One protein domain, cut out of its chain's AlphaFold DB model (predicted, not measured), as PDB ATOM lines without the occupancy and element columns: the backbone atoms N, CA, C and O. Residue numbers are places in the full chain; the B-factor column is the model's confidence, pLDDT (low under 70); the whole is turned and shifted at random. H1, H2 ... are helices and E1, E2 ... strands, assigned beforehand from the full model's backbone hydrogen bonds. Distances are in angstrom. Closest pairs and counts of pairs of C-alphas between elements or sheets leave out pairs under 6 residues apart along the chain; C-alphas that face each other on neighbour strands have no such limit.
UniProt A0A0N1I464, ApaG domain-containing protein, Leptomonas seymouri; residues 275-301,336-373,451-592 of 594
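Overview. This is residues 275 to 301, 336 to 373 and 451 to 592 of the 594 residues of the protein "ApaG domain-containing protein" of Leptomonas seymouri (UniProt A0A0N1I464). Two twisted four-stranded sheets, E1 E2 E3 E6 and E5 E4 E7 E8, stand partly face to face as a sandwich, close together where E8 meets E1 and E2, with helix H1 crossing one face of the sheet E5 E4 E7 E8. H2 packs on H1, and H3 hangs at the end of a long link, residues 583 to 592 sticking out. The printed part has 207 residues, with three named helices and eight named strands in the order H1 H2 E1 E2 E3 E4 E5 E6 E7 E8 H3 along the chain; both sheets, with their strands in the orders E1 E2 E3 E6 and E5 E4 E7 E8, are antiparallel. The class is mixed, helices and strands; the whole is compact, radius of gyration of the C-alphas 18.6 A, but elongated, spanning 59 by 34 by 33 A.

Along the chain. One sheet holds E5 (residues 491 to 498), E4 (474 to 486, 35.7 A), E7 (525 to 537, 39.1 A) and E8 (543 to 556, 39.3 A). The other holds E1 (351 to 355), E2 (359 to 371, 36.6 A), E3 (452 to 463, 35.4 A) and E6 (512 to 521, 28.9 A). H1 (279 to 301, 33.2 A) begins at C-alpha 279 (1.423, 40.544, -37.854). H2 spans 338 to 345; H3 (568 to 590, 34.3 A) ends at C-alpha 590 (34.099, 1.280, -56.354).

Arrangement. In the hairpin of E7 and E8, N 532 and O 548 are 2.9 A apart, within hydrogen-bond range, as are N 483 and O 529 of E4 and E7, 2.8 A, and N 482 and O 495 of the hairpin E4 and E5, 2.8 A. E4 bends by 56 degrees at residue 478; its residues 475 to 476 pair with 506 to 507, antiparallel. In the other sheet, N 362 and O 460 of E2 and E3 are 2.9 A apart, N 457 and O 517 of E3 and E6 2.8 A, and N 354 and O 361 of the hairpin E1 and E2 2.8 A. Between the sheets, the closest C-alphas of E2 and E8 are those of Thr 365 and Leu 555, 6.2 A. H1 and the sheet E5 E4 E7 E8 make two layers, a helix on one face of a sheet, at a height of 8.9 A; on the local plane H1 runs across the strands, at 73 degrees to E8. H1 touches H2 with residues 283 to 288 alone, the closest C-alphas being Ser 287 and Thr 345, 5.4 A, at a steep tilt of 49 degrees, the same way. H3 is on neither sheet and touches no helix. Every O i to N i+4 pair is within range in H1 and H2, and 14 of 19 in H3.

Size, cuts and confidence. The C-alphas of Ala 373 and Lys 592 are farthest apart, 64.7 A. Residues 302 to 335 and 374 to 450 are not printed; the gaps are 33.9 A and 5.7 A between C-alphas. The links E5 to E6 and E8 to H3 are long. Mean pLDDT of the printed part is 83.9; residues 301, 372 to 373 and 559 to 592 are under 70.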
ATOM      1  N   ALA A 275       5.513  49.311 -40.830       90.31
ATOM      2  CA  ALA A 275       4.526  48.717 -39.934       90.31
ATOM      3  C   ALA A 275       3.867  47.473 -40.570       90.31
ATOM      4  O   ALA A 275       3.502  47.455 -41.753       90.31
ATOM      5  N   LEU A 276       3.692  46.424 -39.770       90.44
ATOM      6  CA  LEU A 276       3.069  45.154 -40.132       90.44
ATOM      7  C   LEU A 276       1.761  44.979 -39.348       90.44
ATOM      8  O   LEU A 276       1.636  44.116 -38.487       90.44
ATOM      9  N   TYR A 277       0.751  45.790 -39.670       88.31
ATOM     10  CA  TYR A 277      -0.536  45.802 -38.958       88.31
ATOM     11  C   TYR A 277      -1.257  44.438 -38.901       88.31
ATOM     12  O   TYR A 277      -2.067  44.217 -38.009       88.31
ATOM     13  N   GLY A 278      -0.969  43.522 -39.833       89.88
ATOM     14  CA  GLY A 278      -1.485  42.146 -39.851       89.88
ATOM     15  C   GLY A 278      -0.532  41.092 -39.267       89.88
ATOM     16  O   GLY A 278      -0.570  39.949 -39.721       89.88
ATOM     17  N   ILE A 279       0.368  41.452 -38.342       94.25
ATOM     18  CA  ILE A 279       1.423  40.544 -37.854       94.25
ATOM     19  C   ILE A 279       0.880  39.244 -37.246       94.25
ATOM     20  O   ILE A 279       1.436  38.184 -37.524       94.25
ATOM     21  N   THR A 280      -0.218  39.291 -36.487       95.25
ATOM     22  CA  THR A 280      -0.821  38.105 -35.857       95.25
ATOM     23  C   THR A 280      -1.236  37.066 -36.908       95.25
ATOM     24  O   THR A 280      -0.924  35.883 -36.778       95.25
ATOM     25  N   ASP A 281      -1.851  37.504 -38.010       95.19
ATOM     26  CA  ASP A 281      -2.254  36.639 -39.126       95.19
ATOM     27  C   ASP A 281      -1.060  36.078 -39.914       95.19
ATOM     28  O   ASP A 281      -1.054  34.904 -40.292       95.19
ATOM     29  N   VAL A 282      -0.017  36.892 -40.106       94.00
ATOM     30  CA  VAL A 282       1.257  36.449 -40.694       94.00
ATOM     31  C   VAL A 282       1.901  35.369 -39.820       94.00
ATOM     32  O   VAL A 282       2.236  34.296 -40.316       94.00
ATOM     33  N   LEU A 283       2.016  35.598 -38.510       95.12
ATOM     34  CA  LEU A 283       2.589  34.643 -37.557       95.12
ATOM     35  C   LEU A 283       1.824  33.312 -37.529       95.12
ATOM     36  O   LEU A 283       2.459  32.256 -37.486       95.12
ATOM     37  N   LEU A 284       0.490  33.330 -37.618       95.69
ATOM     38  CA  LEU A 284      -0.329  32.114 -37.705       95.69
ATOM     39  C   LEU A 284      -0.024  31.300 -38.974       95.69
ATOM     40  O   LEU A 284       0.230  30.094 -38.881       95.69
ATOM     41  N   ALA A 285       0.023  31.953 -40.139       94.88
ATOM     42  CA  ALA A 285       0.371  31.328 -41.420       94.88
ATOM     43  C   ALA A 285       1.790  30.721 -41.417       94.88
ATOM     44  O   ALA A 285       1.995  29.576 -41.843       94.88
ATOM     45  N   LEU A 286       2.773  31.443 -40.870       93.75
ATOM     46  CA  LEU A 286       4.156  30.966 -40.754       93.75
ATOM     47  C   LEU A 286       4.284  29.773 -39.799       93.75
ATOM     48  O   LEU A 286       4.931  28.776 -40.133       93.75
ATOM     49  N   SER A 287       3.621  29.843 -38.643       94.62
ATOM     50  CA  SER A 287       3.612  28.777 -37.634       94.62
ATOM     51  C   SER A 287       3.025  27.482 -38.194       94.62
ATOM     52  O   SER A 287       3.621  26.412 -38.059       94.62
ATOM     53  N   ALA A 288       1.883  27.564 -38.884       93.38
ATOM     54  CA  ALA A 288       1.254  26.399 -39.500       93.38
ATOM     55  C   ALA A 288       2.142  25.758 -40.579       93.38
ATOM     56  O   ALA A 288       2.285  24.534 -40.620       93.38
ATOM     57  N   THR A 289       2.799  26.579 -41.399       91.19
ATOM     58  CA  THR A 289       3.726  26.125 -42.447       91.19
ATOM     59  C   THR A 289       4.950  25.420 -41.870       91.19
ATOM     60  O   THR A 289       5.338  24.358 -42.361       91.19
ATOM     61  N   SER A 290       5.536  25.965 -40.799       91.38
ATOM     62  CA  SER A 290       6.674  25.344 -40.111       91.38
ATOM     63  C   SER A 290       6.311  23.952 -39.579       91.38
ATOM     64  O   SER A 290       7.035  22.983 -39.812       91.38
ATOM     65  N   ILE A 291       5.119  23.822 -38.987       90.00
ATOM     66  CA  ILE A 291       4.589  22.558 -38.458       90.00
ATOM     67  C   ILE A 291       4.344  21.527 -39.575       90.00
ATOM     68  O   ILE A 291       4.776  20.380 -39.448       90.00
ATOM     69  N   LEU A 292       3.725  21.911 -40.700       88.31
ATOM     70  CA  LEU A 292       3.556  21.000 -41.845       88.31
ATOM     71  C   LEU A 292       4.903  20.533 -42.419       88.31
ATOM     72  O   LEU A 292       5.046  19.370 -42.799       88.31
ATOM     73  N   ASN A 293       5.903  21.414 -42.461       87.12
ATOM     74  CA  ASN A 293       7.241  21.060 -42.930       87.12
ATOM     75  C   ASN A 293       7.985  20.148 -41.939       87.12
ATOM     76  O   ASN A 293       8.686  19.238 -42.382       87.12
ATOM     77  N   ALA A 294       7.785  20.310 -40.627       85.94
ATOM     78  CA  ALA A 294       8.300  19.383 -39.618       85.94
ATOM     79  C   ALA A 294       7.712  17.968 -39.789       85.94
ATOM     80  O   ALA A 294       8.469  17.003 -39.893       85.94
ATOM     81  N   HIS A 295       6.385  17.841 -39.940       85.00
ATOM     82  CA  HIS A 295       5.740  16.546 -40.210       85.00
ATOM     83  C   HIS A 295       6.234  15.896 -41.515       85.00
ATOM     84  O   HIS A 295       6.484  14.692 -41.546       85.00
ATOM     85  N   ARG A 296       6.440  16.680 -42.585       83.88
ATOM     86  CA  ARG A 296       6.995  16.179 -43.858       83.88
ATOM     87  C   ARG A 296       8.426  15.648 -43.727       83.88
ATOM     88  O   ARG A 296       8.742  14.642 -44.359       83.88
ATOM     89  N   ARG A 297       9.283  16.292 -42.924       81.00
ATOM     90  CA  ARG A 297      10.647  15.799 -42.640       81.00
ATOM     91  C   ARG A 297      10.608  14.492 -41.844       81.00
ATOM     92  O   ARG A 297      11.266  13.535 -42.238       81.00
ATOM     93  N   ALA A 298       9.791  14.430 -40.790       79.62
ATOM     94  CA  ALA A 298       9.634  13.228 -39.970       79.62
ATOM     95  C   ALA A 298       9.172  12.011 -40.796       79.62
ATOM     96  O   ALA A 298       9.733  10.927 -40.660       79.62
ATOM     97  N   TYR A 299       8.207  12.201 -41.706       76.69
ATOM     98  CA  TYR A 299       7.729  11.123 -42.577       76.69
ATOM     99  C   TYR A 299       8.826  10.588 -43.513       76.69
ATOM    100  O   TYR A 299       8.989   9.375 -43.623       76.69
ATOM    101  N   ARG A 300       9.614  11.475 -44.146       75.81
ATOM    102  CA  ARG A 300      10.702  11.075 -45.059       75.81
ATOM    103  C   ARG A 300      11.751  10.196 -44.374       75.81
ATOM    104  O   ARG A 300      12.063   9.129 -44.894       75.81
ATOM    105  N   HIS A 301      12.225  10.594 -43.194       68.38
ATOM    106  CA  HIS A 301      13.202   9.796 -42.446       68.38
ATOM    107  C   HIS A 301      12.636   8.445 -41.977       68.38
ATOM    108  O   HIS A 301      13.355   7.448 -41.985       68.38
ATOM    109  N   THR A 336      -7.178  31.244 -29.068       96.00
ATOM    110  CA  THR A 336      -8.050  32.171 -28.340       96.00
ATOM    111  C   THR A 336      -7.337  32.863 -27.179       96.00
ATOM    112  O   THR A 336      -7.823  33.885 -26.697       96.00
ATOM    113  N   THR A 337      -6.168  32.361 -26.773       96.81
ATOM    114  CA  THR A 337      -5.305  32.918 -25.719       96.81
ATOM    115  C   THR A 337      -3.924  33.285 -26.265       96.81
ATOM    116  O   THR A 337      -3.454  32.711 -27.255       96.81
ATOM    117  N   ARG A 338      -3.252  34.242 -25.615       95.12
ATOM    118  CA  ARG A 338      -1.874  34.643 -25.944       95.12
ATOM    119  C   ARG A 338      -0.891  33.481 -25.783       95.12
ATOM    120  O   ARG A 338       0.066  33.370 -26.544       95.12
ATOM    121  N   GLU A 339      -1.158  32.584 -24.842       95.75
ATOM    122  CA  GLU A 339      -0.347  31.410 -24.524       95.75
ATOM    123  C   GLU A 339      -0.442  30.366 -25.642       95.75
ATOM    124  O   GLU A 339       0.587  29.886 -26.117       95.75
ATOM    125  N   GLU A 340      -1.651  30.066 -26.136       95.94
ATOM    126  CA  GLU A 340      -1.841  29.241 -27.337       95.94
ATOM    127  C   GLU A 340      -1.127  29.855 -28.547       95.94
ATOM    128  O   GLU A 340      -0.482  29.143 -29.316       95.94
ATOM    129  N   PHE A 341      -1.206  31.179 -28.711       95.50
ATOM    130  CA  PHE A 341      -0.538  31.884 -29.800       95.50
ATOM    131  C   PHE A 341       0.994  31.794 -29.704       95.50
ATOM    132  O   PHE A 341       1.630  31.401 -30.684       95.50
ATOM    133  N   LYS A 342       1.593  32.033 -28.526       94.38
ATOM    134  CA  LYS A 342       3.042  31.861 -28.325       94.38
ATOM    135  C   LYS A 342       3.479  30.402 -28.519       94.38
ATOM    136  O   LYS A 342       4.490  30.146 -29.166       94.38
ATOM    137  N   GLN A 343       2.687  29.423 -28.077       94.44
ATOM    138  CA  GLN A 343       2.955  28.000 -28.340       94.44
ATOM    139  C   GLN A 343       2.864  27.613 -29.829       94.44
ATOM    140  O   GLN A 343       3.370  26.556 -30.222       94.44
ATOM    141  N   LEU A 344       2.206  28.419 -30.669       94.19
ATOM    142  CA  LEU A 344       2.229  28.260 -32.124       94.19
ATOM    143  C   LEU A 344       3.480  28.908 -32.727       94.19
ATOM    144  O   LEU A 344       4.173  28.240 -33.495       94.19
ATOM    145  N   THR A 345       3.824  30.141 -32.345       93.50
ATOM    146  CA  THR A 345       5.015  30.836 -32.874       93.50
ATOM    147  C   THR A 345       6.325  30.180 -32.434       93.50
ATOM    148  O   THR A 345       7.255  30.075 -33.234       93.50
ATOM    149  N   GLN A 346       6.386  29.601 -31.230       93.94
ATOM    150  CA  GLN A 346       7.514  28.782 -30.765       93.94
ATOM    151  C   GLN A 346       7.722  27.481 -31.569       93.94
ATOM    152  O   GLN A 346       8.764  26.841 -31.423       93.94
ATOM    153  N   LYS A 347       6.785  27.094 -32.451       93.94
ATOM    154  CA  LYS A 347       6.960  25.982 -33.410       93.94
ATOM    155  C   LYS A 347       7.597  26.428 -34.730       93.94
ATOM    156  O   LYS A 347       7.881  25.587 -35.579       93.94
ATOM    157  N   ILE A 348       7.880  27.723 -34.893       94.50
ATOM    158  CA  ILE A 348       8.847  28.218 -35.874       94.50
ATOM    159  C   ILE A 348      10.251  27.954 -35.309       94.50
ATOM    160  O   ILE A 348      10.609  28.455 -34.242       94.50
ATOM    161  N   SER A 349      11.033  27.134 -36.011       94.19
ATOM    162  CA  SER A 349      12.386  26.736 -35.602       94.19
ATOM    163  C   SER A 349      13.409  27.870 -35.765       94.19
ATOM    164  O   SER A 349      13.302  28.667 -36.694       94.19
ATOM    165  N   THR A 350      14.435  27.898 -34.912       95.12
ATOM    166  CA  THR A 350      15.664  28.713 -35.052       95.12
ATOM    167  C   THR A 350      16.625  28.165 -36.122       95.12
ATOM    168  O   THR A 350      17.533  28.857 -36.572       95.12
ATOM    169  N   ARG A 351      16.392  26.931 -36.588       94.62
ATOM    170  CA  ARG A 351      17.091  26.278 -37.706       94.62
ATOM    171  C   ARG A 351      16.090  25.817 -38.760       94.62
ATOM    172  O   ARG A 351      15.234  24.976 -38.464       94.62
ATOM    173  N   THR A 352      16.193  26.301 -39.997       94.69
ATOM    174  CA  THR A 352      15.379  25.787 -41.110       94.69
ATOM    175  C   THR A 352      16.212  25.439 -42.334       94.69
ATOM    176  O   THR A 352      17.258  26.021 -42.584       94.69
ATOM    177  N   VAL A 353      15.730  24.452 -43.095       94.44
ATOM    178  CA  VAL A 353      16.326  23.994 -44.353       94.44
ATOM    179  C   VAL A 353      15.234  23.955 -45.419       94.44
ATOM    180  O   VAL A 353      14.242  23.228 -45.258       94.44
ATOM    181  N   THR A 354      15.411  24.725 -46.491       92.56
ATOM    182  CA  THR A 354      14.638  24.621 -47.733       92.56
ATOM    183  C   THR A 354      15.409  23.770 -48.735       92.56
ATOM    184  O   THR A 354      16.611  23.941 -48.924       92.56
ATOM    185  N   GLN A 355      14.702  22.873 -49.416       92.69
ATOM    186  CA  GLN A 355      15.237  21.986 -50.442       92.69
ATOM    187  C   GLN A 355      14.478  22.236 -51.753       92.69
ATOM    188  O   GLN A 355      13.281  21.965 -51.825       92.69
ATOM    189  N   THR A 356      15.174  22.748 -52.772       91.06
ATOM    190  CA  THR A 356      14.768  22.614 -54.186       91.06
ATOM    191  C   THR A 356      15.450  21.370 -54.763       91.06
ATOM    192  O   THR A 356      16.119  20.655 -54.019       91.06
ATOM    193  N   ASP A 357      15.320  21.074 -56.054       88.25
ATOM    194  CA  ASP A 357      15.962  19.889 -56.647       88.25
ATOM    195  C   ASP A 357      17.498  20.017 -56.633       88.25
ATOM    196  O   ASP A 357      18.203  19.177 -56.071       88.25
ATOM    197  N   VAL A 358      18.008  21.140 -57.152       92.50
ATOM    198  CA  VAL A 358      19.447  21.437 -57.274       92.50
ATOM    199  C   VAL A 358      20.054  21.993 -55.982       92.50
ATOM    200  O   VAL A 358      21.213  21.708 -55.678       92.50
ATOM    201  N   LEU A 359      19.298  22.788 -55.215       95.12
ATOM    202  CA  LEU A 359      19.823  23.541 -54.075       95.12
ATOM    203  C   LEU A 359      19.253  23.105 -52.729       95.12
ATOM    204  O   LEU A 359      18.127  22.618 -52.580       95.12
ATOM    205  N   GLU A 360      20.054  23.387 -51.716       96.19
ATOM    206  CA  GLU A 360      19.680  23.391 -50.318       96.19
ATOM    207  C   GLU A 360      20.061  24.740 -49.719       96.19
ATOM    208  O   GLU A 360      21.202  25.181 -49.858       96.19
ATOM    209  N   VAL A 361      19.103  25.398 -49.075       96.31
ATOM    210  CA  VAL A 361      19.327  26.655 -48.361       96.31
ATOM    211  C   VAL A 361      18.954  26.425 -46.908       96.31
ATOM    212  O   VAL A 361      17.782  26.259 -46.570       96.31
ATOM    213  N   GLU A 362      19.968  26.377 -46.061       96.56
ATOM    214  CA  GLU A 362      19.846  26.267 -44.616       96.56
ATOM    215  C   GLU A 362      20.124  27.623 -43.967       96.56
ATOM    216  O   GLU A 362      21.040  28.337 -44.369       96.56
ATOM    217  N   ILE A 363      19.334  27.973 -42.956       96.50
ATOM    218  CA  ILE A 363      19.538  29.153 -42.120       96.50
ATOM    219  C   ILE A 363      19.441  28.764 -40.642       96.50
ATOM    220  O   ILE A 363      18.527  28.044 -40.230       96.50
ATOM    221  N   THR A 364      20.389  29.256 -39.848       95.81
ATOM    222  CA  THR A 364      20.427  29.125 -38.384       95.81
ATOM    223  C   THR A 364      20.558  30.499 -37.747       95.81
ATOM    224  O   THR A 364      21.336  31.321 -38.230       95.81
ATOM    225  N   THR A 365      19.835  30.734 -36.657       95.75
ATOM    226  CA  THR A 365      19.865  31.981 -35.882       95.75
ATOM    227  C   THR A 365      20.502  31.772 -34.509       95.75
ATOM    228  O   THR A 365      20.314  30.734 -33.877       95.75
ATOM    229  N   GLU A 366      21.244  32.774 -34.037       93.69
ATOM    230  CA  GLU A 366      21.910  32.781 -32.731       93.69
ATOM    231  C   GLU A 366      21.704  34.142 -32.050       93.69
ATOM    232  O   GLU A 366      21.723  35.189 -32.700       93.69
ATOM    233  N   TYR A 367      21.473  34.140 -30.737       94.38
ATOM    234  CA  TYR A 367      21.364  35.356 -29.933       94.38
ATOM    235  C   TYR A 367      22.718  35.694 -29.312       94.38
ATOM    236  O   TYR A 367      23.311  34.854 -28.641       94.38
ATOM    237  N   VAL A 368      23.194  36.924 -29.519       91.81
ATOM    238  CA  VAL A 368      24.515  37.363 -29.043       91.81
ATOM    239  C   VAL A 368      24.401  38.051 -27.688       91.81
ATOM    240  O   VAL A 368      25.031  37.640 -26.716       91.81
ATOM    241  N   CYS A 369      23.622  39.131 -27.625       89.19
ATOM    242  CA  CYS A 369      23.461  39.944 -26.426       89.19
ATOM    243  C   CYS A 369      22.281  40.915 -26.548       89.19
ATOM    244  O   CYS A 369      21.839  41.267 -27.642       89.19
ATOM    245  N   SER A 370      21.813  41.403 -25.404       87.00
ATOM    246  CA  SER A 370      21.034  42.634 -25.300       87.00
ATOM    247  C   SER A 370      21.999  43.761 -24.964       87.00
ATOM    248  O   SER A 370      22.675  43.679 -23.936       87.00
ATOM    249  N   ASN A 371      22.057  44.813 -25.776       77.19
ATOM    250  CA  ASN A 371      22.752  46.032 -25.385       77.19
ATOM    251  C   ASN A 371      21.866  46.822 -24.402       77.19
ATOM    252  O   ASN A 371      20.798  47.283 -24.821       77.19
ATOM    253  N   PRO A 372      22.255  46.990 -23.122       56.03
ATOM    254  CA  PRO A 372      21.540  47.878 -22.215       56.03
ATOM    255  C   PRO A 372      21.726  49.324 -22.691       56.03
ATOM    256  O   PRO A 372      22.856  49.773 -22.874       56.03
ATOM    257  N   ALA A 373      20.610  50.024 -22.895       51.72
ATOM    258  CA  ALA A 373      20.515  51.360 -23.480       51.72
ATOM    259  C   ALA A 373      21.130  51.509 -24.891       51.72
ATOM    260  O   ALA A 373      22.321  51.768 -25.078       51.72
ATOM    261  N   LYS A 451      16.254  47.883 -24.700       78.50
ATOM    262  CA  LYS A 451      17.301  46.894 -24.978       78.50
ATOM    263  C   LYS A 451      17.270  46.493 -26.449       78.50
ATOM    264  O   LYS A 451      16.371  45.786 -26.894       78.50
ATOM    265  N   ALA A 452      18.295  46.880 -27.200       89.38
ATOM    266  CA  ALA A 452      18.510  46.325 -28.531       89.38
ATOM    267  C   ALA A 452      19.052  44.892 -28.409       89.38
ATOM    268  O   ALA A 452      20.163  44.680 -27.918       89.38
ATOM    269  N   HIS A 453      18.278  43.910 -28.862       92.88
ATOM    270  CA  HIS A 453      18.671  42.505 -28.922       92.88
ATOM    271  C   HIS A 453      19.402  42.223 -30.239       92.88
ATOM    272  O   HIS A 453      18.817  42.308 -31.321       92.88
ATOM    273  N   LEU A 454      20.692  41.892 -30.155       94.44
ATOM    274  CA  LEU A 454      21.529  41.540 -31.297       94.44
ATOM    275  C   LEU A 454      21.451  40.036 -31.579       94.44
ATOM    276  O   LEU A 454      21.785  39.207 -30.729       94.44
ATOM    277  N   PHE A 455      21.083  39.706 -32.813       95.38
ATOM    278  CA  PHE A 455      21.073  38.352 -33.349       95.38
ATOM    279  C   PHE A 455      22.059  38.227 -34.506       95.38
ATOM    280  O   PHE A 455      22.165  39.130 -35.341       95.38
ATOM    281  N   LEU A 456      22.721  37.078 -34.592       95.69
ATOM    282  CA  LEU A 456      23.430  36.625 -35.784       95.69
ATOM    283  C   LEU A 456      22.574  35.603 -36.531       95.69
ATOM    284  O   LEU A 456      21.744  34.899 -35.950       95.69
ATOM    285  N   TYR A 457      22.776  35.523 -37.839       96.19
ATOM    286  CA  TYR A 457      22.240  34.456 -38.665       96.19
ATOM    287  C   TYR A 457      23.282  33.985 -39.678       96.19
ATOM    288  O   TYR A 457      23.954  34.780 -40.343       96.19
ATOM    289  N   TYR A 458      23.383  32.666 -39.796       96.44
ATOM    290  CA  TYR A 458      24.253  31.972 -40.737       96.44
ATOM    291  C   TYR A 458      23.387  31.362 -41.829       96.44
ATOM    292  O   TYR A 458      22.404  30.684 -41.526       96.44
ATOM    293  N   VAL A 459      23.742  31.597 -43.089       96.44
ATOM    294  CA  VAL A 459      23.033  31.058 -44.253       96.44
ATOM    295  C   VAL A 459      23.990  30.191 -45.058       96.44
ATOM    296  O   VAL A 459      24.964  30.679 -45.634       96.44
ATOM    297  N   TYR A 460      23.689  28.898 -45.106       97.25
ATOM    298  CA  TYR A 460      24.420  27.882 -45.848       97.25
ATOM    299  C   TYR A 460      23.661  27.571 -47.138       97.25
ATOM    300  O   TYR A 460      22.556  27.031 -47.108       97.25
ATOM    301  N   VAL A 461      24.265  27.877 -48.283       96.88
ATOM    302  CA  VAL A 461      23.755  27.490 -49.601       96.88
ATOM    303  C   VAL A 461      24.609  26.342 -50.117       96.88
ATOM    304  O   VAL A 461      25.791  26.532 -50.412       96.88
ATOM    305  N   ARG A 462      24.027  25.143 -50.215       97.31
ATOM    306  CA  ARG A 462      24.670  23.953 -50.790       97.31
ATOM    307  C   ARG A 462      24.096  23.694 -52.179       97.31
ATOM    308  O   ARG A 462      22.884  23.536 -52.333       97.31
ATOM    309  N   ASN A 463      24.960  23.607 -53.184       97.06
ATOM    310  CA  ASN A 463      24.610  22.995 -54.459       97.06
ATOM    311  C   ASN A 463      24.779  21.479 -54.318       97.06
ATOM    312  O   ASN A 463      25.831  21.019 -53.874       97.06
ATOM    313  N   ARG A 464      23.758  20.686 -54.648       95.12
ATOM    314  CA  ARG A 464      23.793  19.242 -54.388       95.12
ATOM    315  C   ARG A 464      24.821  18.515 -55.247       95.12
ATOM    316  O   ARG A 464      25.082  18.878 -56.394       95.12
ATOM    317  N   GLY A 465      25.386  17.455 -54.668       88.44
ATOM    318  CA  GLY A 465      26.295  16.550 -55.364       88.44
ATOM    319  C   GLY A 465      25.611  15.816 -56.531       88.44
ATOM    320  O   GLY A 465      24.383  15.685 -56.532       88.44
ATOM    321  N   PRO A 466      26.377  15.292 -57.509       85.00
ATOM    322  CA  PRO A 466      25.843  14.800 -58.785       85.00
ATOM    323  C   PRO A 466      24.709  13.763 -58.709       85.00
ATOM    324  O   PRO A 466      23.858  13.754 -59.589       85.00
ATOM    325  N   GLN A 467      24.636  12.938 -57.657       87.00
ATOM    326  CA  GLN A 467      23.526  11.989 -57.451       87.00
ATOM    327  C   GLN A 467      22.154  12.678 -57.346       87.00
ATOM    328  O   GLN A 467      21.159  12.158 -57.836       87.00
ATOM    329  N   LYS A 468      22.101  13.855 -56.707       88.19
ATOM    330  CA  LYS A 468      20.883  14.666 -56.522       88.19
ATOM    331  C   LYS A 468      20.865  15.897 -57.449       88.19
ATOM    332  O   LYS A 468      19.979  16.733 -57.343       88.19
ATOM    333  N   ASN A 469      21.841  16.003 -58.353       89.56
ATOM    334  CA  ASN A 469      21.987  17.045 -59.373       89.56
ATOM    335  C   ASN A 469      22.540  16.407 -60.672       89.56
ATOM    336  O   ASN A 469      23.699  16.639 -61.036       89.56
ATOM    337  N   PRO A 470      21.749  15.553 -61.360       87.44
ATOM    338  CA  PRO A 470      22.248  14.705 -62.450       87.44
ATOM    339  C   PRO A 470      22.711  15.510 -63.673       87.44
ATOM    340  O   PRO A 470      23.696  15.155 -64.314       87.44
ATOM    341  N   HIS A 471      22.064  16.647 -63.943       90.94
ATOM    342  CA  HIS A 471      22.435  17.581 -65.012       90.94
ATOM    343  C   HIS A 471      23.700  18.404 -64.706       90.94
ATOM    344  O   HIS A 471      24.104  19.208 -65.542       90.94
ATOM    345  N   ARG A 472      24.320  18.246 -63.524       92.38
ATOM    346  CA  ARG A 472      25.498  19.014 -63.083       92.38
ATOM    347  C   ARG A 472      25.301  20.533 -63.181       92.38
ATOM    348  O   ARG A 472      26.183  21.259 -63.634       92.38
ATOM    349  N   TRP A 473      24.148  21.026 -62.731       95.06
ATOM    350  CA  TRP A 473      23.896  22.461 -62.616       95.06
ATOM    351  C   TRP A 473      24.912  23.095 -61.662       95.06
ATOM    352  O   TRP A 473      24.921  22.778 -60.474       95.06
ATOM    353  N   HIS A 474      25.741  24.005 -62.163       95.38
ATOM    354  CA  HIS A 474      26.488  24.973 -61.364       95.38
ATOM    355  C   HIS A 474      25.538  26.104 -60.960       95.38
ATOM    356  O   HIS A 474      24.639  26.464 -61.719       95.38
ATOM    357  N   ALA A 475      25.736  26.674 -59.776       96.12
ATOM    358  CA  ALA A 475      24.819  27.635 -59.176       96.12
ATOM    359  C   ALA A 475      25.548  28.926 -58.791       96.12
ATOM    360  O   ALA A 475      26.392  28.919 -57.898       96.12
ATOM    361  N   GLN A 476      25.232  30.040 -59.452       95.44
ATOM    362  CA  GLN A 476      25.797  31.353 -59.140       95.44
ATOM    363  C   GLN A 476      24.799  32.190 -58.343       95.44
ATOM    364  O   GLN A 476      23.738  32.540 -58.863       95.44
ATOM    365  N   ILE A 477      25.136  32.543 -57.100       94.25
ATOM    366  CA  ILE A 477      24.286  33.422 -56.285       94.25
ATOM    367  C   ILE A 477      24.382  34.856 -56.818       94.25
ATOM    368  O   ILE A 477      25.478  35.400 -56.964       94.25
ATOM    369  N   LEU A 478      23.227  35.462 -57.106       88.25
ATOM    370  CA  LEU A 478      23.119  36.793 -57.705       88.25
ATOM    371  C   LEU A 478      22.651  37.870 -56.726       88.25
ATOM    372  O   LEU A 478      23.103  39.008 -56.825       88.25
ATOM    373  N   SER A 479      21.767  37.534 -55.792       87.75
ATOM    374  CA  SER A 479      21.303  38.442 -54.738       87.75
ATOM    375  C   SER A 479      20.553  37.681 -53.649       87.75
ATOM    376  O   SER A 479      20.113  36.549 -53.858       87.75
ATOM    377  N   HIS A 480      20.370  38.320 -52.497       90.75
ATOM    378  CA  HIS A 480      19.437  37.866 -51.468       90.75
ATOM    379  C   HIS A 480      18.467  38.988 -51.092       90.75
ATOM    380  O   HIS A 480      18.845  40.161 -51.046       90.75
ATOM    381  N   HIS A 481      17.227  38.608 -50.797       88.50
ATOM    382  CA  HIS A 481      16.221  39.471 -50.192       88.50
ATOM    383  C   HIS A 481      15.752  38.819 -48.893       88.50
ATOM    384  O   HIS A 481      15.161  37.743 -48.906       88.50
ATOM    385  N   LEU A 482      16.042  39.463 -47.766       91.88
ATOM    386  CA  LEU A 482      15.635  39.057 -46.427       91.88
ATOM    387  C   LEU A 482      14.627  40.064 -45.874       91.88
ATOM    388  O   LEU A 482      14.805  41.270 -46.021       91.88
ATOM    389  N   VAL A 483      13.605  39.571 -45.183       92.06
ATOM    390  CA  VAL A 483      12.724  40.382 -44.347       92.06
ATOM    391  C   VAL A 483      12.798  39.837 -42.926       92.06
ATOM    392  O   VAL A 483      12.464  38.678 -42.669       92.06
ATOM    393  N   VAL A 484      13.270  40.683 -42.017       95.25
ATOM    394  CA  VAL A 484      13.255  40.459 -40.571       95.25
ATOM    395  C   VAL A 484      11.997  41.110 -40.008       95.25
ATOM    396  O   VAL A 484      11.598  42.176 -40.467       95.25
ATOM    397  N   VAL A 485      11.358  40.488 -39.022       95.25
ATOM    398  CA  VAL A 485      10.184  41.040 -38.338       95.25
ATOM    399  C   VAL A 485      10.420  41.051 -36.833       95.25
ATOM    400  O   VAL A 485      10.700  40.010 -36.236       95.25
ATOM    401  N   ASP A 486      10.274  42.234 -36.239       95.00
ATOM    402  CA  ASP A 486      10.181  42.447 -34.797       95.00
ATOM    403  C   ASP A 486       8.734  42.187 -34.361       95.00
ATOM    404  O   ASP A 486       7.798  42.836 -34.846       95.00
ATOM    405  N   VAL A 487       8.542  41.207 -33.472       93.69
ATOM    406  CA  VAL A 487       7.199  40.817 -33.029       93.69
ATOM    407  C   VAL A 487       6.636  41.799 -32.005       93.69
ATOM    408  O   VAL A 487       5.442  42.063 -32.054       93.69
ATOM    409  N   ALA A 488       7.467  42.389 -31.141       92.19
ATOM    410  CA  ALA A 488       7.013  43.277 -30.069       92.19
ATOM    411  C   ALA A 488       6.480  44.622 -30.593       92.19
ATOM    412  O   ALA A 488       5.516  45.161 -30.052       92.19
ATOM    413  N   HIS A 489       7.075  45.150 -31.666       91.56
ATOM    414  CA  HIS A 489       6.663  46.423 -32.271       91.56
ATOM    415  C   HIS A 489       5.807  46.264 -33.535       91.56
ATOM    416  O   HIS A 489       5.371  47.263 -34.109       91.56
ATOM    417  N   ALA A 490       5.549  45.026 -33.975       92.69
ATOM    418  CA  ALA A 490       4.896  44.719 -35.246       92.69
ATOM    419  C   ALA A 490       5.542  45.445 -36.444       92.69
ATOM    420  O   ALA A 490       4.850  46.040 -37.274       92.69
ATOM    421  N   GLN A 491       6.875  45.414 -36.531       92.38
ATOM    422  CA  GLN A 491       7.648  46.087 -37.582       92.38
ATOM    423  C   GLN A 491       8.397  45.087 -38.459       92.38
ATOM    424  O   GLN A 491       8.907  44.081 -37.974       92.38
ATOM    425  N   GLY A 492       8.472  45.370 -39.760       91.69
ATOM    426  CA  GLY A 492       9.296  44.629 -40.710       91.69
ATOM    427  C   GLY A 492      10.472  45.464 -41.205       91.69
ATOM    428  O   GLY A 492      10.282  46.596 -41.647       91.69
ATOM    429  N   LEU A 493      11.663  44.873 -41.153       91.81
ATOM    430  CA  LEU A 493      12.916  45.361 -41.718       91.81
ATOM    431  C   LEU A 493      13.220  44.566 -42.995       91.81
ATOM    432  O   LEU A 493      13.573  43.387 -42.958       91.81
ATOM    433  N   GLU A 494      13.066  45.230 -44.130       88.38
ATOM    434  CA  GLU A 494      13.283  44.725 -45.480       88.38
ATOM    435  C   GLU A 494      14.732  44.992 -45.917       88.38
ATOM    436  O   GLU A 494      15.231  46.112 -45.782       88.38
ATOM    437  N   MET A 495      15.427  43.968 -46.417       88.75
ATOM    438  CA  MET A 495      16.849  44.011 -46.774       88.75
ATOM    439  C   MET A 495      17.123  43.248 -48.076       88.75
ATOM    440  O   MET A 495      17.215  42.020 -48.077       88.75
ATOM    441  N   GLY A 496      17.314  43.966 -49.180       87.31
ATOM    442  CA  GLY A 496      17.727  43.396 -50.469       87.31
ATOM    443  C   GLY A 496      19.162  43.786 -50.814       87.31
ATOM    444  O   GLY A 496      19.529  44.945 -50.626       87.31
ATOM    445  N   ARG A 497      20.010  42.856 -51.277       86.69
ATOM    446  CA  ARG A 497      21.427  43.157 -51.571       86.69
ATOM    447  C   ARG A 497      21.989  42.406 -52.790       86.69
ATOM    448  O   ARG A 497      21.653  41.233 -52.969       86.69
ATOM    449  N   PRO A 498      22.892  43.031 -53.581       85.88
ATOM    450  CA  PRO A 498      23.709  42.330 -54.574       85.88
ATOM    451  C   PRO A 498      24.521  41.201 -53.938       85.88
ATOM    452  O   PRO A 498      25.173  41.391 -52.905       85.88
ATOM    453  N   GLY A 499      24.512  40.042 -54.595       87.75
ATOM    454  CA  GLY A 499      25.294  38.870 -54.222       87.75
ATOM    455  C   GLY A 499      25.090  38.449 -52.766       87.75
ATOM    456  O   GLY A 499      23.973  38.410 -52.248       87.75
ATOM    457  N   VAL A 500      26.200  38.126 -52.112       87.31
ATOM    458  CA  VAL A 500      26.334  37.743 -50.708       87.31
ATOM    459  C   VAL A 500      27.632  38.355 -50.187       87.31
ATOM    460  O   VAL A 500      28.699  38.098 -50.736       87.31
ATOM    461  N   MET A 501      27.559  39.191 -49.144       83.88
ATOM    462  CA  MET A 501      28.726  39.888 -48.569       83.88
ATOM    463  C   MET A 501      29.613  40.584 -49.629       83.88
ATOM    464  O   MET A 501      30.839  40.532 -49.561       83.88
ATOM    465  N   GLY A 502      28.988  41.187 -50.649       81.88
ATOM    466  CA  GLY A 502      29.663  41.856 -51.773       81.88
ATOM    467  C   GLY A 502      30.211  40.928 -52.870       81.88
ATOM    468  O   GLY A 502      30.732  41.419 -53.866       81.88
ATOM    469  N   ASN A 503      30.083  39.608 -52.719       86.88
ATOM    470  CA  ASN A 503      30.585  38.596 -53.649       86.88
ATOM    471  C   ASN A 503      29.440  37.882 -54.383       86.88
ATOM    472  O   ASN A 503      28.332  37.773 -53.866       86.88
ATOM    473  N   PHE A 504      29.719  37.322 -55.561       93.62
ATOM    474  CA  PHE A 504      28.755  36.550 -56.362       93.62
ATOM    475  C   PHE A 504      29.223  35.088 -56.480       93.62
ATOM    476  O   PHE A 504      29.724  34.691 -57.538       93.62
ATOM    477  N   PRO A 505      29.172  34.298 -55.387       94.88
ATOM    478  CA  PRO A 505      29.807  32.986 -55.329       94.88
ATOM    479  C   PRO A 505      29.204  32.017 -56.350       94.88
ATOM    480  O   PRO A 505      27.984  31.866 -56.457       94.88
ATOM    481  N   LEU A 506      30.092  31.337 -57.079       96.31
ATOM    482  CA  LEU A 506      29.770  30.233 -57.974       96.31
ATOM    483  C   LEU A 506      30.001  28.904 -57.247       96.31
ATOM    484  O   LEU A 506      31.109  28.630 -56.790       96.31
ATOM    485  N   LEU A 507      28.963  28.077 -57.184       96.62
ATOM    486  CA  LEU A 507      28.966  26.755 -56.572       96.62
ATOM    487  C   LEU A 507      28.904  25.665 -57.652       96.62
ATOM    488  O   LEU A 507      27.842  25.478 -58.252       96.62
ATOM    489  N   PRO A 508      29.988  24.910 -57.890       96.06
ATOM    490  CA  PRO A 508      29.922  23.635 -58.601       96.06
ATOM    491  C   PRO A 508      28.988  22.621 -57.904       96.06
ATOM    492  O   PRO A 508      28.714  22.771 -56.711       96.06
ATOM    493  N   PRO A 509      28.518  21.565 -58.595       96.00
ATOM    494  CA  PRO A 509      27.756  20.479 -57.972       96.00
ATOM    495  C   PRO A 509      28.503  19.855 -56.784       96.00
ATOM    496  O   PRO A 509      29.627  19.376 -56.933       96.00
ATOM    497  N   GLY A 510      27.879  19.848 -55.605       95.06
ATOM    498  CA  GLY A 510      28.466  19.393 -54.339       95.06
ATOM    499  C   GLY A 510      29.166  20.483 -53.518       95.06
ATOM    500  O   GLY A 510      29.525  20.227 -52.373       95.06
ATOM    501  N   ALA A 511      29.359  21.693 -54.053       96.56
ATOM    502  CA  ALA A 511      29.980  22.791 -53.318       96.56
ATOM    503  C   ALA A 511      28.972  23.557 -52.444       96.56
ATOM    504  O   ALA A 511      27.806  23.736 -52.808       96.56
ATOM    505  N   SER A 512      29.450  24.099 -51.323       96.62
ATOM    506  CA  SER A 512      28.663  24.945 -50.419       96.62
ATOM    507  C   SER A 512      29.339  26.280 -50.122       96.62
ATOM    508  O   SER A 512      30.555  26.331 -49.942       96.62
ATOM    509  N   HIS A 513      28.543  27.335 -49.970       96.69
ATOM    510  CA  HIS A 513      28.970  28.625 -49.435       96.69
ATOM    511  C   HIS A 513      28.173  28.940 -48.166       96.69
ATOM    512  O   HIS A 513      26.967  28.715 -48.121       96.69
ATOM    513  N   CYS A 514      28.850  29.466 -47.149       95.75
ATOM    514  CA  CYS A 514      28.231  29.980 -45.933       95.75
ATOM    515  C   CYS A 514      28.502  31.478 -45.838       95.75
ATOM    516  O   CYS A 514      29.635  31.905 -46.071       95.75
ATOM    517  N   PHE A 515      27.495  32.250 -45.437       94.75
ATOM    518  CA  PHE A 515      27.672  33.637 -45.029       94.75
ATOM    519  C   PHE A 515      27.029  33.919 -43.677       94.75
ATOM    520  O   PHE A 515      26.052  33.284 -43.289       94.75
ATOM    521  N   GLU A 516      27.610  34.880 -42.974       93.69
ATOM    522  CA  GLU A 516      27.202  35.355 -41.656       93.69
ATOM    523  C   GLU A 516      26.769  36.816 -41.778       93.69
ATOM    524  O   GLU A 516      27.383  37.600 -42.507       93.69
ATOM    525  N   SER A 517      25.701  37.184 -41.081       93.44
ATOM    526  CA  SER A 517      25.240  38.565 -40.968       93.44
ATOM    527  C   SER A 517      24.444  38.735 -39.670       93.44
ATOM    528  O   SER A 517      24.089  37.759 -39.013       93.44
ATOM    529  N   GLY A 518      24.185  39.981 -39.278       93.19
ATOM    530  CA  GLY A 518      23.486  40.317 -38.039       93.19
ATOM    531  C   GLY A 518      22.207  41.112 -38.267       93.19
ATOM    532  O   GLY A 518      22.027  41.755 -39.305       93.19
ATOM    533  N   THR A 519      21.317  41.085 -37.278       94.31
ATOM    534  CA  THR A 519      20.157  41.976 -37.184       94.31
ATOM    535  C   THR A 519      19.890  42.350 -35.730       94.31
ATOM    536  O   THR A 519      20.093  41.548 -34.821       94.31
ATOM    537  N   THR A 520      19.419  43.572 -35.509       93.75
ATOM    538  CA  THR A 520      18.989  44.069 -34.198       93.75
ATOM    539  C   THR A 520      17.470  44.093 -34.142       93.75
ATOM    540  O   THR A 520      16.847  44.664 -35.037       93.75
ATOM    541  N   LEU A 521      16.889  43.510 -33.098       94.06
ATOM    542  CA  LEU A 521      15.486  43.699 -32.737       94.06
ATOM    543  C   LEU A 521      15.385  44.598 -31.501       94.06
ATOM    544  O   LEU A 521      16.327  44.714 -30.718       94.06
ATOM    545  N   SER A 522      14.222  45.205 -31.325       92.38
ATOM    546  CA  SER A 522      13.805  45.877 -30.093       92.38
ATOM    547  C   SER A 522      13.013  44.946 -29.166       92.38
ATOM    548  O   SER A 522      13.022  45.134 -27.957       92.38
ATOM    549  N   GLY A 523      12.365  43.913 -29.715       91.31
ATOM    550  CA  GLY A 523      11.796  42.802 -28.953       91.31
ATOM    551  C   GLY A 523      12.773  41.628 -28.749       91.31
ATOM    552  O   GLY A 523      13.677  41.423 -29.562       91.31
ATOM    553  N   PRO A 524      12.562  40.786 -27.718       93.00
ATOM    554  CA  PRO A 524      13.332  39.556 -27.493       93.00
ATOM    555  C   PRO A 524      12.922  38.394 -28.422       93.00
ATOM    556  O   PRO A 524      13.528  37.319 -28.381       93.00
ATOM    557  N   GLU A 525      11.884  38.583 -29.241       93.50
ATOM    558  CA  GLU A 525      11.364  37.611 -30.204       93.50
ATOM    559  C   GLU A 525      11.117  38.267 -31.569       93.50
ATOM    560  O   GLU A 525      10.618  39.391 -31.677       93.50
ATOM    561  N   GLY A 526      11.435  37.526 -32.625       95.25
ATOM    562  CA  GLY A 526      11.239  37.926 -34.009       95.25
ATOM    563  C   GLY A 526      11.307  36.739 -34.960       95.25
ATOM    564  O   GLY A 526      11.371  35.578 -34.546       95.25
ATOM    565  N   PHE A 527      11.336  37.015 -36.257       95.19
ATOM    566  CA  PHE A 527      11.633  36.000 -37.267       95.19
ATOM    567  C   PHE A 527      12.282  36.605 -38.510       95.19
ATOM    568  O   PHE A 527      12.168  37.799 -38.772       95.19
ATOM    569  N   ILE A 528      12.955  35.760 -39.286       95.81
ATOM    570  CA  ILE A 528      13.545  36.089 -40.581       95.81
ATOM    571  C   ILE A 528      13.002  35.135 -41.653       95.81
ATOM    572  O   ILE A 528      12.855  33.932 -41.424       95.81
ATOM    573  N   ARG A 529      12.674  35.676 -42.825       93.06
ATOM    574  CA  ARG A 529      12.304  34.934 -44.044       93.06
ATOM    575  C   ARG A 529      12.932  35.638 -45.248       93.06
ATOM    576  O   ARG A 529      13.349  36.785 -45.132       93.06
ATOM    577  N   GLY A 530      12.995  34.995 -46.408       91.00
ATOM    578  CA  GLY A 530      13.486  35.655 -47.613       91.00
ATOM    579  C   GLY A 530      13.524  34.760 -48.841       91.00
ATOM    580  O   GLY A 530      12.902  33.696 -48.867       91.00
ATOM    581  N   SER A 531      14.314  35.163 -49.827       89.75
ATOM    582  CA  SER A 531      14.743  34.322 -50.942       89.75
ATOM    583  C   SER A 531      16.142  34.704 -51.439       89.75
ATOM    584  O   SER A 531      16.685  35.760 -51.097       89.75
ATOM    585  N   ILE A 532      16.759  33.795 -52.193       91.81
ATOM    586  CA  ILE A 532      18.074  33.965 -52.813       91.81
ATOM    587  C   ILE A 532      17.914  33.750 -54.318       91.81
ATOM    588  O   ILE A 532      17.627  32.632 -54.750       91.81
ATOM    589  N   GLN A 533      18.170  34.787 -55.117       89.69
ATOM    590  CA  GLN A 533      18.196  34.647 -56.568       89.69
ATOM    591  C   GLN A 533      19.493  33.962 -56.997       89.69
ATOM    592  O   GLN A 533      20.597  34.425 -56.690       89.69
ATOM    593  N   VAL A 534      19.361  32.880 -57.758       90.00
ATOM    594  CA  VAL A 534      20.470  32.073 -58.264       90.00
ATOM    595  C   VAL A 534      20.313  31.872 -59.768       90.00
ATOM    596  O   VAL A 534      19.240  31.526 -60.257       90.00
ATOM    597  N   ASN A 535      21.400  32.060 -60.512       91.38
ATOM    598  CA  ASN A 535      21.496  31.629 -61.902       91.38
ATOM    599  C   ASN A 535      22.089  30.217 -61.936       91.38
ATOM    600  O   ASN A 535      23.243  30.023 -61.548       91.38
ATOM    601  N   LEU A 536      21.302  29.241 -62.381       91.12
ATOM    602  CA  LEU A 536      21.757  27.878 -62.623       91.12
ATOM    603  C   LEU A 536      22.216  27.751 -64.076       91.12
ATOM    604  O   LEU A 536      21.514  28.184 -64.989       91.12
ATOM    605  N   PHE A 537      23.368  27.127 -64.305       93.31
ATOM    606  CA  PHE A 537      23.832  26.771 -65.647       93.31
ATOM    607  C   PHE A 537      24.569  25.434 -65.640       93.31
ATOM    608  O   PHE A 537      25.217  25.101 -64.653       93.31
ATOM    609  N   ASN A 538      24.500  24.664 -66.723       93.62
ATOM    610  CA  ASN A 538      25.169  23.362 -66.809       93.62
ATOM    611  C   ASN A 538      26.240  23.299 -67.909       93.62
ATOM    612  O   ASN A 538      26.446  24.245 -68.675       93.62
ATOM    613  N   ASP A 539      26.943  22.167 -67.966       89.88
ATOM    614  CA  ASP A 539      28.033  21.930 -68.920       89.88
ATOM    615  C   ASP A 539      27.537  21.827 -70.381       89.88
ATOM    616  O   ASP A 539      28.309  22.084 -71.306       89.88
ATOM    617  N   ALA A 540      26.247  21.528 -70.597       91.25
ATOM    618  CA  ALA A 540      25.594  21.551 -71.911       91.25
ATOM    619  C   ALA A 540      25.261  22.978 -72.402       91.25
ATOM    620  O   ALA A 540      24.925  23.169 -73.570       91.25
ATOM    621  N   GLY A 541      25.392  23.991 -71.538       86.69
ATOM    622  CA  GLY A 541      25.117  25.393 -71.858       86.69
ATOM    623  C   GLY A 541      23.670  25.830 -71.617       86.69
ATOM    624  O   GLY A 541      23.344  26.986 -71.898       86.69
ATOM    625  N   GLU A 542      22.825  24.955 -71.070       89.69
ATOM    626  CA  GLU A 542      21.488  25.313 -70.597       89.69
ATOM    627  C   GLU A 542      21.598  26.249 -69.383       89.69
ATOM    628  O   GLU A 542      22.562  26.186 -68.611       89.69
ATOM    629  N   MET A 543      20.620  27.143 -69.218       84.44
ATOM    630  CA  MET A 543      20.602  28.158 -68.159       84.44
ATOM    631  C   MET A 543      19.172  28.399 -67.669       84.44
ATOM    632  O   MET A 543      18.257  28.506 -68.484       84.44
ATOM    633  N   MET A 544      18.980  28.532 -66.356       84.31
ATOM    634  CA  MET A 544      17.701  28.918 -65.749       84.31
ATOM    635  C   MET A 544      17.904  29.804 -64.513       84.31
ATOM    636  O   MET A 544      18.883  29.664 -63.782       84.31
ATOM    637  N   MET A 545      16.951  30.697 -64.252       82.06
ATOM    638  CA  MET A 545      16.888  31.455 -63.000       82.06
ATOM    639  C   MET A 545      16.063  30.677 -61.971       82.06
ATOM    640  O   MET A 545      14.963  30.225 -62.278       82.06
ATOM    641  N   LEU A 546      16.576  30.563 -60.748       84.44
ATOM    642  CA  LEU A 546      15.896  29.972 -59.598       84.44
ATOM    643  C   LEU A 546      15.841  31.002 -58.465       84.44
ATOM    644  O   LEU A 546      16.869  31.584 -58.122       84.44
ATOM    645  N   ASP A 547      14.672  31.186 -57.851       85.31
ATOM    646  CA  ASP A 547      14.549  31.924 -56.591       85.31
ATOM    647  C   ASP A 547      14.407  30.933 -55.427       85.31
ATOM    648  O   ASP A 547      13.389  30.256 -55.267       85.31
ATOM    649  N   ALA A 548      15.476  30.773 -54.648       90.38
ATOM    650  CA  ALA A 548      15.558  29.785 -53.582       90.38
ATOM    651  C   ALA A 548      15.024  30.377 -52.268       90.38
ATOM    652  O   ALA A 548      15.710  31.134 -51.581       90.38
ATOM    653  N   ALA A 549      13.779  30.042 -51.925       89.31
ATOM    654  CA  ALA A 549      13.102  30.574 -50.744       89.31
ATOM    655  C   ALA A 549      13.793  30.179 -49.423       89.31
ATOM    656  O   ALA A 549      13.986  28.999 -49.126       89.31
ATOM    657  N   ILE A 550      14.073  31.163 -48.574       91.81
ATOM    658  CA  ILE A 550      14.505  30.967 -47.187       91.81
ATOM    659  C   ILE A 550      13.247  30.786 -46.335       91.81
ATOM    660  O   ILE A 550      12.360  31.645 -46.326       91.81
ATOM    661  N   ALA A 551      13.148  29.656 -45.637       91.31
ATOM    662  CA  ALA A 551      11.988  29.341 -44.811       91.31
ATOM    663  C   ALA A 551      11.908  30.233 -43.546       91.31
ATOM    664  O   ALA A 551      12.926  30.761 -43.089       91.31
ATOM    665  N   PRO A 552      10.705  30.421 -42.964       94.06
ATOM    666  CA  PRO A 552      10.517  31.287 -41.803       94.06
ATOM    667  C   PRO A 552      11.268  30.718 -40.599       94.06
ATOM    668  O   PRO A 552      11.001  29.588 -40.188       94.06
ATOM    669  N   THR A 553      12.193  31.499 -40.047       96.25
ATOM    670  CA  THR A 553      13.145  31.065 -39.015       96.25
ATOM    671  C   THR A 553      13.083  32.019 -37.827       96.25
ATOM    672  O   THR A 553      13.103  33.234 -38.013       96.25
ATOM    673  N   ARG A 554      12.952  31.495 -36.604       96.12
ATOM    674  CA  ARG A 554      12.718  32.297 -35.392       96.12
ATOM    675  C   ARG A 554      13.997  32.992 -34.926       96.12
ATOM    676  O   ARG A 554      15.073  32.407 -34.962       96.12
ATOM    677  N   LEU A 555      13.863  34.222 -34.446       96.19
ATOM    678  CA  LEU A 555      14.862  34.955 -33.666       96.19
ATOM    679  C   LEU A 555      14.346  34.973 -32.222       96.19
ATOM    680  O   LEU A 555      13.186  35.326 -32.005       96.19
ATOM    681  N   THR A 556      15.131  34.530 -31.242       95.06
ATOM    682  CA  THR A 556      14.675  34.489 -29.844       95.06
ATOM    683  C   THR A 556      15.829  34.518 -28.846       95.06
ATOM    684  O   THR A 556      16.873  33.917 -29.085       95.06
ATOM    685  N   VAL A 557      15.629  35.226 -27.734       92.06
ATOM    686  CA  VAL A 557      16.529  35.238 -26.564       92.06
ATOM    687  C   VAL A 557      16.496  33.906 -25.799       92.06
ATOM    688  O   VAL A 557      17.433  33.586 -25.070       92.06
ATOM    689  N   GLU A 558      15.430  33.112 -25.960       84.12
ATOM    690  CA  GLU A 558      15.333  31.768 -25.388       84.12
ATOM    691  C   GLU A 558      16.452  30.890 -25.968       84.12
ATOM    692  O   GLU A 558      16.411  30.536 -27.147       84.12
ATOM    693  N   VAL A 559      17.443  30.511 -25.149       66.56
ATOM    694  CA  VAL A 559      18.516  29.584 -25.549       66.56
ATOM    695  C   VAL A 559      17.926  28.185 -25.723       66.56
ATOM    696  O   VAL A 559      18.016  27.321 -24.852       66.56
ATOM    697  N   THR A 560      17.285  27.958 -26.869       56.00
ATOM    698  CA  THR A 560      16.889  26.627 -27.311       56.00
ATOM    699  C   THR A 560      18.155  25.825 -27.558       56.00
ATOM    700  O   THR A 560      18.835  26.039 -28.562       56.00
ATOM    701  N   THR A 561      18.455  24.892 -26.656       45.75
ATOM    702  CA  THR A 561      19.467  23.849 -26.843       45.75
ATOM    703  C   THR A 561      19.017  22.927 -27.973       45.75
ATOM    704  O   THR A 561      18.423  21.876 -27.739       45.75
ATOM    705  N   ALA A 562      19.220  23.368 -29.214       45.12
ATOM    706  CA  ALA A 562      18.876  22.598 -30.393       45.12
ATOM    707  C   ALA A 562      19.728  21.324 -30.415       45.12
ATOM    708  O   ALA A 562      20.958  21.388 -30.399       45.12
ATOM    709  N   GLU A 563      19.068  20.169 -30.436       41.72
ATOM    710  CA  GLU A 563      19.739  18.875 -30.528       41.72
ATOM    711  C   GLU A 563      20.589  18.845 -31.809       41.72
ATOM    712  O   GLU A 563      20.096  19.093 -32.912       41.72
ATOM    713  N   GLY A 564      21.897  18.623 -31.651       43.91
ATOM    714  CA  GLY A 564      22.871  18.730 -32.741       43.91
ATOM    715  C   GLY A 564      23.426  20.136 -33.017       43.91
ATOM    716  O   GLY A 564      24.036  20.326 -34.065       43.91
ATOM    717  N   PHE A 565      23.260  21.130 -32.132       40.88
ATOM    718  CA  PHE A 565      24.054  22.366 -32.206       40.88
ATOM    719  C   PHE A 565      25.409  22.183 -31.516       40.88
ATOM    720  O   PHE A 565      25.545  22.343 -30.300       40.88
ATOM    721  N   THR A 566      26.429  21.862 -32.306       38.75
ATOM    722  CA  THR A 566      27.822  22.042 -31.895       38.75
ATOM    723  C   THR A 566      28.232  23.502 -32.145       38.75
ATOM    724  O   THR A 566      27.777  24.133 -33.098       38.75
ATOM    725  N   SER A 567      29.061  24.077 -31.263       40.31
ATOM    726  CA  SER A 567      29.513  25.481 -31.356       40.31
ATOM    727  C   SER A 567      30.134  25.798 -32.727       40.31
ATOM    728  O   SER A 567      30.683  24.906 -33.365       40.31
ATOM    729  N   SER A 568      30.136  27.063 -33.162       45.97
ATOM    730  CA  SER A 568      30.607  27.514 -34.489       45.97
ATOM    731  C   SER A 568      32.010  27.035 -34.915       45.97
ATOM    732  O   SER A 568      32.274  26.922 -36.113       45.97
ATOM    733  N   LYS A 569      32.897  26.673 -33.972       43.38
ATOM    734  CA  LYS A 569      34.134  25.918 -34.272       43.38
ATOM    735  C   LYS A 569      33.852  24.539 -34.880       43.38
ATOM    736  O   LYS A 569      34.414  24.201 -35.914       43.38
ATOM    737  N   SER A 570      32.979  23.776 -34.232       39.19
ATOM    738  CA  SER A 570      32.662  22.384 -34.540       39.19
ATOM    739  C   SER A 570      31.558  22.239 -35.592       39.19
ATOM    740  O   SER A 570      31.625  21.313 -36.387       39.19
ATOM    741  N   ALA A 571      30.657  23.215 -35.764       45.66
ATOM    742  CA  ALA A 571      29.755  23.254 -36.926       45.66
ATOM    743  C   ALA A 571      30.526  23.260 -38.268       45.66
ATOM    744  O   ALA A 571      30.078  22.706 -39.273       45.66
ATOM    745  N   LYS A 572      31.733  23.847 -38.273       47.66
ATOM    746  CA  LYS A 572      32.665  23.827 -39.409       47.66
ATOM    747  C   LYS A 572      33.361  22.469 -39.588       47.66
ATOM    748  O   LYS A 572      33.722  22.125 -40.709       47.66
ATOM    749  N   GLU A 573      33.527  21.706 -38.512       44.19
ATOM    750  CA  GLU A 573      34.105  20.356 -38.504       44.19
ATOM    751  C   GLU A 573      33.053  19.302 -38.892       44.19
ATOM    752  O   GLU A 573      33.341  18.443 -39.714       44.19
ATOM    753  N   GLU A 574      31.811  19.423 -38.418       45.12
ATOM    754  CA  GLU A 574      30.677  18.567 -38.793       45.12
ATOM    755  C   GLU A 574      30.355  18.685 -40.297       45.12
ATOM    756  O   GLU A 574      30.104  17.689 -40.976       45.12
ATOM    757  N   LEU A 575      30.434  19.901 -40.858       49.03
ATOM    758  CA  LEU A 575      30.295  20.128 -42.302       49.03
ATOM    759  C   LEU A 575      31.396  19.406 -43.105       49.03
ATOM    760  O   LEU A 575      31.126  18.866 -44.180       49.03
ATOM    761  N   VAL A 576      32.624  19.360 -42.579       46.12
ATOM    762  CA  VAL A 576      33.737  18.592 -43.162       46.12
ATOM    763  C   VAL A 576      33.521  17.085 -42.984       46.12
ATOM    764  O   VAL A 576      33.722  16.344 -43.942       46.12
ATOM    765  N   GLN A 577      33.037  16.628 -41.824       42.19
ATOM    766  CA  GLN A 577      32.736  15.214 -41.566       42.19
ATOM    767  C   GLN A 577      31.686  14.671 -42.539       42.19
ATOM    768  O   GLN A 577      31.976  13.703 -43.238       42.19
ATOM    769  N   ARG A 578      30.544  15.350 -42.711       48.06
ATOM    770  CA  ARG A 578      29.518  14.956 -43.700       48.06
ATOM    771  C   ARG A 578      30.071  14.918 -45.134       48.06
ATOM    772  O   ARG A 578      29.721  14.039 -45.915       48.06
ATOM    773  N   THR A 579      30.984  15.834 -45.470       47.53
ATOM    774  CA  THR A 579      31.684  15.843 -46.771       47.53
ATOM    775  C   THR A 579      32.645  14.650 -46.921       47.53
ATOM    776  O   THR A 579      32.854  14.169 -48.034       47.53
ATOM    777  N   SER A 580      33.213  14.143 -45.820       46.69
ATOM    778  CA  SER A 580      34.036  12.924 -45.805       46.69
ATOM    779  C   SER A 580      33.217  11.626 -45.792       46.69
ATOM    780  O   SER A 580      33.645  10.644 -46.390       46.69
ATOM    781  N   GLU A 581      32.011  11.617 -45.218       47.44
ATOM    782  CA  GLU A 581      31.077  10.483 -45.303       47.44
ATOM    783  C   GLU A 581      30.594  10.280 -46.753       47.44
ATOM    784  O   GLU A 581      30.712   9.180 -47.295       47.44
ATOM    785  N   ASP A 582      30.206  11.362 -47.446       49.22
ATOM    786  CA  ASP A 582      29.895  11.380 -48.894       49.22
ATOM    787  C   ASP A 582      31.098  10.994 -49.800       49.22
ATOM    788  O   ASP A 582      30.939  10.761 -51.010       49.22
ATOM    789  N   ALA A 583      32.313  10.937 -49.239       48.78
ATOM    790  CA  ALA A 583      33.522  10.447 -49.905       48.78
ATOM    791  C   ALA A 583      33.800   8.965 -49.590       48.78
ATOM    792  O   ALA A 583      34.069   8.197 -50.510       48.78
ATOM    793  N   LEU A 584      33.653   8.528 -48.336       47.75
ATOM    794  CA  LEU A 584      33.799   7.120 -47.941       47.75
ATOM    795  C   LEU A 584      32.751   6.225 -48.619       47.75
ATOM    796  O   LEU A 584      33.090   5.168 -49.150       47.75
ATOM    797  N   VAL A 585      31.504   6.698 -48.731       50.12
ATOM    798  CA  VAL A 585      30.433   6.004 -49.473       50.12
ATOM    799  C   VAL A 585      30.756   5.867 -50.973       50.12
ATOM    800  O   VAL A 585      30.205   4.987 -51.636       50.12
ATOM    801  N   ARG A 586      31.677   6.663 -51.544       47.28
ATOM    802  CA  ARG A 586      32.171   6.418 -52.912       47.28
ATOM    803  C   ARG A 586      33.165   5.263 -52.980       47.28
ATOM    804  O   ARG A 586      33.027   4.444 -53.883       47.28
ATOM    805  N   GLU A 587      34.136   5.189 -52.067       49.06
ATOM    806  CA  GLU A 587      35.201   4.179 -52.151       49.06
ATOM    807  C   GLU A 587      34.662   2.744 -52.074       49.06
ATOM    808  O   GLU A 587      35.053   1.891 -52.878       49.06
ATOM    809  N   ASP A 588      33.722   2.478 -51.167       43.81
ATOM    810  CA  ASP A 588      33.116   1.147 -51.028       43.81
ATOM    811  C   ASP A 588      32.219   0.762 -52.215       43.81
ATOM    812  O   ASP A 588      32.092  -0.420 -52.526       43.81
ATOM    813  N   ASN A 589      31.651   1.734 -52.939       44.97
ATOM    814  CA  ASN A 589      30.913   1.457 -54.176       44.97
ATOM    815  C   ASN A 589      31.843   1.169 -55.369       44.97
ATOM    816  O   ASN A 589      31.458   0.427 -56.272       44.97
ATOM    817  N   THR A 590      33.074   1.692 -55.376       49.34
ATOM    818  CA  THR A 590      34.099   1.280 -56.354       49.34
ATOM    819  C   THR A 590      34.626  -0.132 -56.088       49.34
ATOM    820  O   THR A 590      34.655  -0.934 -57.012       49.34
ATOM    821  N   LYS A 591      34.913  -0.501 -54.829       47.97
ATOM    822  CA  LYS A 591      35.419  -1.841 -54.432       47.97
ATOM    823  C   LYS A 591      34.419  -3.000 -54.612       47.97
ATOM    824  O   LYS A 591      34.695  -4.116 -54.180       47.97
ATOM    825  N   LYS A 592      33.240  -2.733 -55.177       45.88
ATOM    826  CA  LYS A 592      32.147  -3.698 -55.377       45.88
ATOM    827  C   LYS A 592      31.783  -3.908 -56.854       45.88
ATOM    828  O   LYS A 592      30.778  -4.552 -57.135       45.88
TER     829      LYS A 592